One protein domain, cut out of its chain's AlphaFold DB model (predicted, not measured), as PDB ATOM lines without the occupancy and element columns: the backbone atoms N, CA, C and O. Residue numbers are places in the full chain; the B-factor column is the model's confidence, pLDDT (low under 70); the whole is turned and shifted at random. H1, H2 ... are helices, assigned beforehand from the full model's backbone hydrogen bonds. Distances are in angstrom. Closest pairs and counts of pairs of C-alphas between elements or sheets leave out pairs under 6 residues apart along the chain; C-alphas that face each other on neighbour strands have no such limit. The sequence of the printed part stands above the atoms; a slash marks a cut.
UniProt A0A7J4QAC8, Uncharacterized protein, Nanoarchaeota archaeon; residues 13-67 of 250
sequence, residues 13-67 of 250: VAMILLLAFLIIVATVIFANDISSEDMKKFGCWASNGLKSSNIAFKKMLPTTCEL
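AT A GLANCE: This is residues 13 to 67 of the 250 residues of an uncharacterized protein of Nanoarchaeota archaeon (UniProt A0A7J4QAC8). Two long helices, H1 and H2, make an open V that is joined at its point by residues 32 to 35, and most of H1 sticks out as a free arm. At the far end of H2 the chain turns into the short helix H3, and the tail of residues 61 to 67 folds back along H2. The printed part has 55 residues with three named helices, in the order H1, H2, H3, and no named strand; its class is all helix. The whole is loose, with a radius of gyration of the C-alphas of 13.3 A, and flat, spanning 37 by 35 by 10 A.

HOW THE PARTS SIT: H1, residues 13 to 31, and H2, residues 36 to 52, are close but not clearly touching; their closest C-alphas, those of Ile 29 and Met 39, are 7.9 A apart. They run opposite ways at a shallow tilt of 27 degrees. H3, residues 55 to 60, touches H2 only at the corner by their link, where H2 takes part with residues 50 to 52 alone. The closest C-alphas there are those of Lys 51 and Phe 57, 4.8 A apart. H2 and H3 run opposite ways at a steep tilt of 54 degrees. H1 and H3 are apart. In H1, H2 and H3 every O i to N i+4 pair is within hydrogen-bond range.

IN THESE COORDINATES: H1 begins at C-alpha 13, (-37.151, -19.916, -50.536), and is 26.3 A long from first to last C-alpha. H2 begins at C-alpha 36, (-14.951, -17.688, -28.088), and is 24.4 A long. H3 is 8.8 A long and ends at C-alpha 60, (-27.276, 2.942, -39.936).

THE WHOLE: The two C-alphas farthest apart, those of Val 13 and Leu 67, are 37.6 A apart. Residues 13 to 28, which belong to H1, and residues 30 to 37 stand free; the body without them spans 29 by 20 by 9 A. The links from H1 to H2 and from H2 to H3 are tight, and the printed part has no cut. The mean pLDDT of the printed part is 75.0, and residue 15, residues 25 to 34 and residue 64 are under 70.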
ATOM      1  N   VAL A  13     -38.367 -19.177 -50.157       73.88
ATOM      2  CA  VAL A  13     -37.151 -19.916 -50.536       73.88
ATOM      3  C   VAL A  13     -35.894 -19.189 -50.057       73.88
ATOM      4  O   VAL A  13     -35.010 -19.824 -49.487       73.88
ATOM      5  N   ALA A  14     -35.834 -17.863 -50.204       70.69
ATOM      6  CA  ALA A  14     -34.729 -17.059 -49.688       70.69
ATOM      7  C   ALA A  14     -34.609 -17.155 -48.157       70.69
ATOM      8  O   ALA A  14     -33.509 -17.322 -47.638       70.69
ATOM      9  N   MET A  15     -35.732 -17.127 -47.430       69.25
ATOM     10  CA  MET A  15     -35.744 -17.311 -45.976       69.25
ATOM     11  C   MET A  15     -35.277 -18.708 -45.556       69.25
ATOM     12  O   MET A  15     -34.531 -18.822 -44.589       69.25
ATOM     13  N   ILE A  16     -35.680 -19.761 -46.273       75.31
ATOM     14  CA  ILE A  16     -35.256 -21.141 -45.991       75.31
ATOM     15  C   ILE A  16     -33.761 -21.316 -46.266       75.31
ATOM     16  O   ILE A  16     -33.071 -21.927 -45.456       75.31
ATOM     17  N   LEU A  17     -33.245 -20.757 -47.363       77.44
ATOM     18  CA  LEU A  17     -31.814 -20.789 -47.673       77.44
ATOM     19  C   LEU A  17     -30.995 -20.012 -46.640       77.44
ATOM     20  O   LEU A  17     -29.950 -20.494 -46.215       77.44
ATOM     21  N   LEU A  18     -31.491 -18.859 -46.182       74.38
ATOM     22  CA  LEU A  18     -30.868 -18.099 -45.101       74.38
ATOM     23  C   LEU A  18     -30.860 -18.904 -43.794       74.38
ATOM     24  O   LEU A  18     -29.835 -18.975 -43.130       74.38
ATOM     25  N   LEU A  19     -31.971 -19.558 -43.443       75.12
ATOM     26  CA  LEU A  19     -32.057 -20.419 -42.260       75.12
ATOM     27  C   LEU A  19     -31.124 -21.628 -42.360       75.12
ATOM     28  O   LEU A  19     -30.441 -21.944 -41.394       75.12
ATOM     29  N   ALA A  20     -31.056 -22.279 -43.521       71.94
ATOM     30  CA  ALA A  20     -30.147 -23.392 -43.763       71.94
ATOM     31  C   ALA A  20     -28.683 -22.943 -43.674       71.94
ATOM     32  O   ALA A  20     -27.880 -23.615 -43.034       71.94
ATOM     33  N   PHE A  21     -28.348 -21.778 -44.233       79.06
ATOM     34  CA  PHE A  21     -27.023 -21.180 -44.102       79.06
ATOM     35  C   PHE A  21     -26.690 -20.876 -42.638       79.06
ATOM     36  O   PHE A  21     -25.632 -21.273 -42.166       79.06
ATOM     37  N   LEU A  22     -27.607 -20.261 -41.889       77.12
ATOM     38  CA  LEU A  22     -27.422 -19.976 -40.463       77.12
ATOM     39  C   LEU A  22     -27.261 -21.256 -39.629       77.12
ATOM     40  O   LEU A  22     -26.446 -21.280 -38.713       77.12
ATOM     41  N   ILE A  23     -27.986 -22.330 -39.960       73.06
ATOM     42  CA  ILE A  23     -27.846 -23.641 -39.308       73.06
ATOM     43  C   ILE A  23     -26.495 -24.279 -39.645       73.06
ATOM     44  O   ILE A  23     -25.862 -24.832 -38.750       73.06
ATOM     45  N   ILE A  24     -26.029 -24.190 -40.894       73.62
ATOM     46  CA  ILE A  24     -24.712 -24.698 -41.313       73.62
ATOM     47  C   ILE A  24     -23.594 -23.916 -40.617       73.62
ATOM     48  O   ILE A  24     -22.685 -24.516 -40.056       73.62
ATOM     49  N   VAL A  25     -23.690 -22.586 -40.580       69.19
ATOM     50  CA  VAL A  25     -22.748 -21.729 -39.852       69.19
ATOM     51  C   VAL A  25     -22.740 -22.098 -38.369       69.19
ATOM     52  O   VAL A  25     -21.676 -22.347 -37.815       69.19
ATOM     53  N   ALA A  26     -23.910 -22.237 -37.739       66.19
ATOM     54  CA  ALA A  26     -24.005 -22.651 -36.342       66.19
ATOM     55  C   ALA A  26     -23.410 -24.049 -36.108       66.19
ATOM     56  O   ALA A  26     -22.645 -24.236 -35.171       66.19
ATOM     57  N   THR A  27     -23.702 -25.032 -36.962       64.56
ATOM     58  CA  THR A  27     -23.173 -26.399 -36.804       64.56
ATOM     59  C   THR A  27     -21.669 -26.481 -37.025       64.56
ATOM     60  O   THR A  27     -21.011 -27.190 -36.276       64.56
ATOM     61  N   VAL A  28     -21.096 -25.729 -37.969       65.12
ATOM     62  CA  VAL A  28     -19.634 -25.626 -38.131       65.12
ATOM     63  C   VAL A  28     -18.986 -24.958 -36.915       65.12
ATOM     64  O   VAL A  28     -17.912 -25.381 -36.497       65.12
ATOM     65  N   ILE A  29     -19.657 -23.965 -36.320       60.91
ATOM     66  CA  ILE A  29     -19.199 -23.285 -35.103       60.91
ATOM     67  C   ILE A  29     -19.232 -24.203 -33.877       60.91
ATOM     68  O   ILE A  29     -18.325 -24.134 -33.059       60.91
ATOM     69  N   PHE A  30     -20.246 -25.062 -33.742       60.34
ATOM     70  CA  PHE A  30     -20.363 -25.987 -32.606       60.34
ATOM     71  C   PHE A  30     -19.601 -27.311 -32.790       60.34
ATOM     72  O   PHE A  30     -19.386 -28.015 -31.809       60.34
ATOM     73  N   ALA A  31     -19.243 -27.689 -34.022       58.41
ATOM     74  CA  ALA A  31     -18.569 -28.959 -34.318       58.41
ATOM     75  C   ALA A  31     -17.037 -28.871 -34.286       58.41
ATOM     76  O   ALA A  31     -16.375 -29.878 -34.048       58.41
ATOM     77  N   ASN A  32     -16.477 -27.690 -34.531       55.97
ATOM     78  CA  ASN A  32     -15.075 -27.408 -34.257       55.97
ATOM     79  C   ASN A  32     -15.034 -26.700 -32.901       55.97
ATOM     80  O   ASN A  32     -15.892 -25.856 -32.669       55.97
ATOM     81  N   ASP A  33     -14.091 -27.015 -32.012       61.53
ATOM     82  CA  ASP A  33     -13.843 -26.253 -30.773       61.53
ATOM     83  C   ASP A  33     -13.367 -24.826 -31.122       61.53
ATOM     84  O   ASP A  33     -12.209 -24.459 -30.932       61.53
ATOM     85  N   ILE A  34     -14.244 -24.021 -31.724       64.75
ATOM     86  CA  ILE A  34     -13.965 -22.649 -32.114       64.75
ATOM     87  C   ILE A  34     -13.884 -21.851 -30.824       64.75
ATOM     88  O   ILE A  34     -14.827 -21.830 -30.025       64.75
ATOM     89  N   SER A  35     -12.745 -21.195 -30.611       76.31
ATOM     90  CA  SER A  35     -12.569 -20.371 -29.428       76.31
ATOM     91  C   SER A  35     -13.615 -19.247 -29.414       76.31
ATOM     92  O   SER A  35     -14.051 -18.737 -30.452       76.31
ATOM     93  N   SER A  36     -14.034 -18.826 -28.220       75.31
ATOM     94  CA  SER A  36     -14.951 -17.688 -28.088       75.31
ATOM     95  C   SER A  36     -14.366 -16.403 -28.691       75.31
ATOM     96  O   SER A  36     -15.115 -15.522 -29.117       75.31
ATOM     97  N   GLU A  37     -13.038 -16.309 -28.771       78.94
ATOM     98  CA  GLU A  37     -12.316 -15.227 -29.431       78.94
ATOM     99  C   GLU A  37     -12.504 -15.268 -30.953       78.94
ATOM    100  O   GLU A  37     -12.875 -14.256 -31.548       78.94
ATOM    101  N   ASP A  38     -12.369 -16.436 -31.583       80.75
ATOM    102  CA  ASP A  38     -12.568 -16.601 -33.028       80.75
ATOM    103  C   ASP A  38     -14.015 -16.308 -33.439       80.75
ATOM    104  O   ASP A  38     -14.264 -15.685 -34.473       80.75
ATOM    105  N   MET A  39     -14.990 -16.664 -32.595       79.25
ATOM    106  CA  MET A  39     -16.387 -16.274 -32.807       79.25
ATOM    107  C   MET A  39     -16.582 -14.755 -32.759       79.25
ATOM    108  O   MET A  39     -17.337 -14.212 -33.570       79.25
ATOM    109  N   LYS A  40     -15.911 -14.052 -31.836       80.81
ATOM    110  CA  LYS A  40     -15.954 -12.582 -31.771       80.81
ATOM    111  C   LYS A  40     -15.322 -11.960 -33.012       80.81
ATOM    112  O   LYS A  40     -15.921 -11.055 -33.595       80.81
ATOM    113  N   LYS A  41     -14.173 -12.479 -33.457       85.62
ATOM    114  CA  LYS A  41     -13.502 -12.040 -34.691       85.62
ATOM    115  C   LYS A  41     -14.411 -12.225 -35.903       85.62
ATOM    116  O   LYS A  41     -14.634 -11.281 -36.659       85.62
ATOM    117  N   PHE A  42     -15.012 -13.406 -36.052       84.75
ATOM    118  CA  PHE A  42     -15.951 -13.688 -37.138       84.75
ATOM    119  C   PHE A  42     -17.204 -12.809 -37.080       84.75
ATOM    120  O   PHE A  42     -17.648 -12.301 -38.106       84.75
ATOM    121  N   GLY A  43     -17.760 -12.581 -35.888       81.88
ATOM    122  CA  GLY A  43     -18.897 -11.680 -35.699       81.88
ATOM    123  C   GLY A  43     -18.574 -10.238 -36.098       81.88
ATOM    124  O   GLY A  43     -19.372  -9.599 -36.786       81.88
ATOM    125  N   CYS A  44     -17.390  -9.745 -35.724       85.94
ATOM    126  CA  CYS A  44     -16.876  -8.441 -36.142       85.94
ATOM    127  C   CYS A  44     -16.744  -8.370 -37.673       85.94
ATOM    128  O   CYS A  44     -17.325  -7.469 -38.275       85.94
ATOM    129  N   TRP A  45     -16.107  -9.361 -38.308       88.94
ATOM    130  CA  TRP A  45     -16.020  -9.461 -39.768       88.94
ATOM    131  C   TRP A  45     -17.400  -9.431 -40.440       88.94
ATOM    132  O   TRP A  45     -17.648  -8.610 -41.318       88.94
ATOM    133  N   ALA A  46     -18.332 -10.278 -40.003       84.06
ATOM    134  CA  ALA A  46     -19.658 -10.377 -40.609       84.06
ATOM    135  C   ALA A  46     -20.461  -9.073 -40.464       84.06
ATOM    136  O   ALA A  46     -21.106  -8.626 -41.415       84.06
ATOM    137  N   SER A  47     -20.407  -8.442 -39.290       83.88
ATOM    138  CA  SER A  47     -21.077  -7.165 -39.029       83.88
ATOM    139  C   SER A  47     -20.492  -6.026 -39.868       83.88
ATOM    140  O   SER A  47     -21.227  -5.256 -40.491       83.88
ATOM    141  N   ASN A  48     -19.165  -5.969 -39.965       85.38
ATOM    142  CA  ASN A  48     -18.460  -5.015 -40.808       85.38
ATOM    143  C   ASN A  48     -18.781  -5.220 -42.300       85.38
ATOM    144  O   ASN A  48     -19.064  -4.247 -42.997       85.38
ATOM    145  N   GLY A  49     -18.851  -6.470 -42.769       84.62
ATOM    146  CA  GLY A  49     -19.246  -6.797 -44.141       84.62
ATOM    147  C   GLY A  49     -20.696  -6.413 -44.450       84.62
ATOM    148  O   GLY A  49     -21.009  -5.925 -45.536       84.62
ATOM    149  N   LEU A  50     -21.602  -6.558 -43.477       80.62
ATOM    150  CA  LEU A  50     -22.968  -6.047 -43.596       80.62
ATOM    151  C   LEU A  50     -22.972  -4.524 -43.720       80.62
ATOM    152  O   LEU A  50     -23.626  -3.994 -44.619       80.62
ATOM    153  N   LYS A  51     -22.221  -3.819 -42.869       82.94
ATOM    154  CA  LYS A  51     -22.103  -2.359 -42.925       82.94
ATOM    155  C   LYS A  51     -21.593  -1.879 -44.288       82.94
ATOM    156  O   LYS A  51     -22.195  -0.964 -44.847       82.94
ATOM    157  N   SER A  52     -20.548  -2.498 -44.839       80.69
ATOM    158  CA  SER A  52     -19.932  -2.076 -46.108       80.69
ATOM    159  C   SER A  52     -20.779  -2.396 -47.349       80.69
ATOM    160  O   SER A  52     -20.623  -1.749 -48.384       80.69
ATOM    161  N   SER A  53     -21.742  -3.321 -47.249       81.50
ATOM    162  CA  SER A  53     -22.519  -3.821 -48.394       81.50
ATOM    163  C   SER A  53     -23.388  -2.785 -49.130       81.50
ATOM    164  O   SER A  53     -23.667  -2.965 -50.316       81.50
ATOM    165  N   ASN A  54     -23.859  -1.718 -48.468       78.12
ATOM    166  CA  ASN A  54     -24.651  -0.665 -49.118       78.12
ATOM    167  C   ASN A  54     -24.676   0.665 -48.340       78.12
ATOM    168  O   ASN A  54     -24.462   0.715 -47.133       78.12
ATOM    169  N   ILE A  55     -25.033   1.753 -49.033       75.62
ATOM    170  CA  ILE A  55     -25.052   3.127 -48.490       75.62
ATOM    171  C   ILE A  55     -25.968   3.285 -47.263       75.62
ATOM    172  O   ILE A  55     -25.653   4.064 -46.361       75.62
ATOM    173  N   ALA A  56     -27.111   2.595 -47.214       75.50
ATOM    174  CA  ALA A  56     -28.023   2.697 -46.076       75.50
ATOM    175  C   ALA A  56     -27.411   2.052 -44.824       75.50
ATOM    176  O   ALA A  56     -27.440   2.645 -43.747       75.50
ATOM    177  N   PHE A  57     -26.785   0.885 -44.976       77.62
ATOM    178  CA  PHE A  57     -26.132   0.159 -43.892       77.62
ATOM    179  C   PHE A  57     -24.877   0.872 -43.395       77.62
ATOM    180  O   PHE A  57     -24.731   1.002 -42.183       77.62
ATOM    181  N   LYS A  58     -24.072   1.475 -44.279       78.00
ATOM    182  CA  LYS A  58     -22.942   2.341 -43.888       78.00
ATOM    183  C   LYS A  58     -23.356   3.451 -42.914       78.00
ATOM    184  O   LYS A  58     -22.614   3.777 -41.993       78.00
ATOM    185  N   LYS A  59     -24.556   4.018 -43.102       73.06
ATOM    186  CA  LYS A  59     -25.105   5.099 -42.260       73.06
ATOM    187  C   LYS A  59     -25.787   4.609 -40.983       73.06
ATOM    188  O   LYS A  59     -25.811   5.343 -40.002       73.06
ATOM    189  N   MET A  60     -26.408   3.431 -41.015       72.81
ATOM    190  CA  MET A  60     -27.276   2.942 -39.936       72.81
ATOM    191  C   MET A  60     -26.577   1.978 -38.982       72.81
ATOM    192  O   MET A  60     -26.951   1.911 -37.811       72.81
ATOM    193  N   LEU A  61     -25.595   1.220 -39.468       70.88
ATOM    194  CA  LEU A  61     -24.903   0.210 -38.682       70.88
ATOM    195  C   LEU A  61     -23.593   0.790 -38.124       70.88
ATOM    196  O   LEU A  61     -22.790   1.352 -38.878       70.88
ATOM    197  N   PRO A  62     -23.350   0.681 -36.807       70.31
ATOM    198  CA  PRO A  62     -22.046   1.004 -36.252       70.31
ATOM    199  C   PRO A  62     -21.008  -0.026 -36.710       70.31
ATOM    200  O   PRO A  62     -21.346  -1.149 -37.073       70.31
ATOM    201  N   THR A  63     -19.732   0.346 -36.668       70.56
ATOM    202  CA  THR A  63     -18.660  -0.656 -36.679       70.56
ATOM    203  C   THR A  63     -18.660  -1.317 -35.295       70.56
ATOM    204  O   THR A  63     -18.563  -0.605 -34.296       70.56
ATOM    205  N   THR A  64     -18.845  -2.636 -35.204       65.38
ATOM    206  CA  THR A  64     -19.197  -3.329 -33.940       65.38
ATOM    207  C   THR A  64     -18.064  -4.142 -33.319       65.38
ATOM    208  O   THR A  64     -18.325  -5.087 -32.579       65.38
ATOM    209  N   CYS A  65     -16.812  -3.845 -33.635       75.06
ATOM    210  CA  CYS A  65     -15.705  -4.616 -33.084       75.06
ATOM    211  C   CYS A  65     -15.372  -4.082 -31.691       75.06
ATOM    212  O   CYS A  65     -15.008  -2.918 -31.535       75.06
ATOM    213  N   GLU A  66     -15.562  -4.922 -30.675       77.75
ATOM    214  CA  GLU A  66     -15.111  -4.614 -29.322       77.75
ATOM    215  C   GLU A  66     -13.581  -4.615 -29.280       77.75
ATOM    216  O   GLU A  66     -12.935  -5.421 -29.951       77.75
ATOM    217  N   LEU A  67     -13.008  -3.723 -28.470       86.38
ATOM    218  CA  LEU A  67     -11.579  -3.736 -28.186       86.38
ATOM    219  C   LEU A  67     -11.215  -5.047 -27.478       86.38
ATOM    220  O   LEU A  67     -11.737  -5.339 -26.401       86.38
TER     221      LEU A  67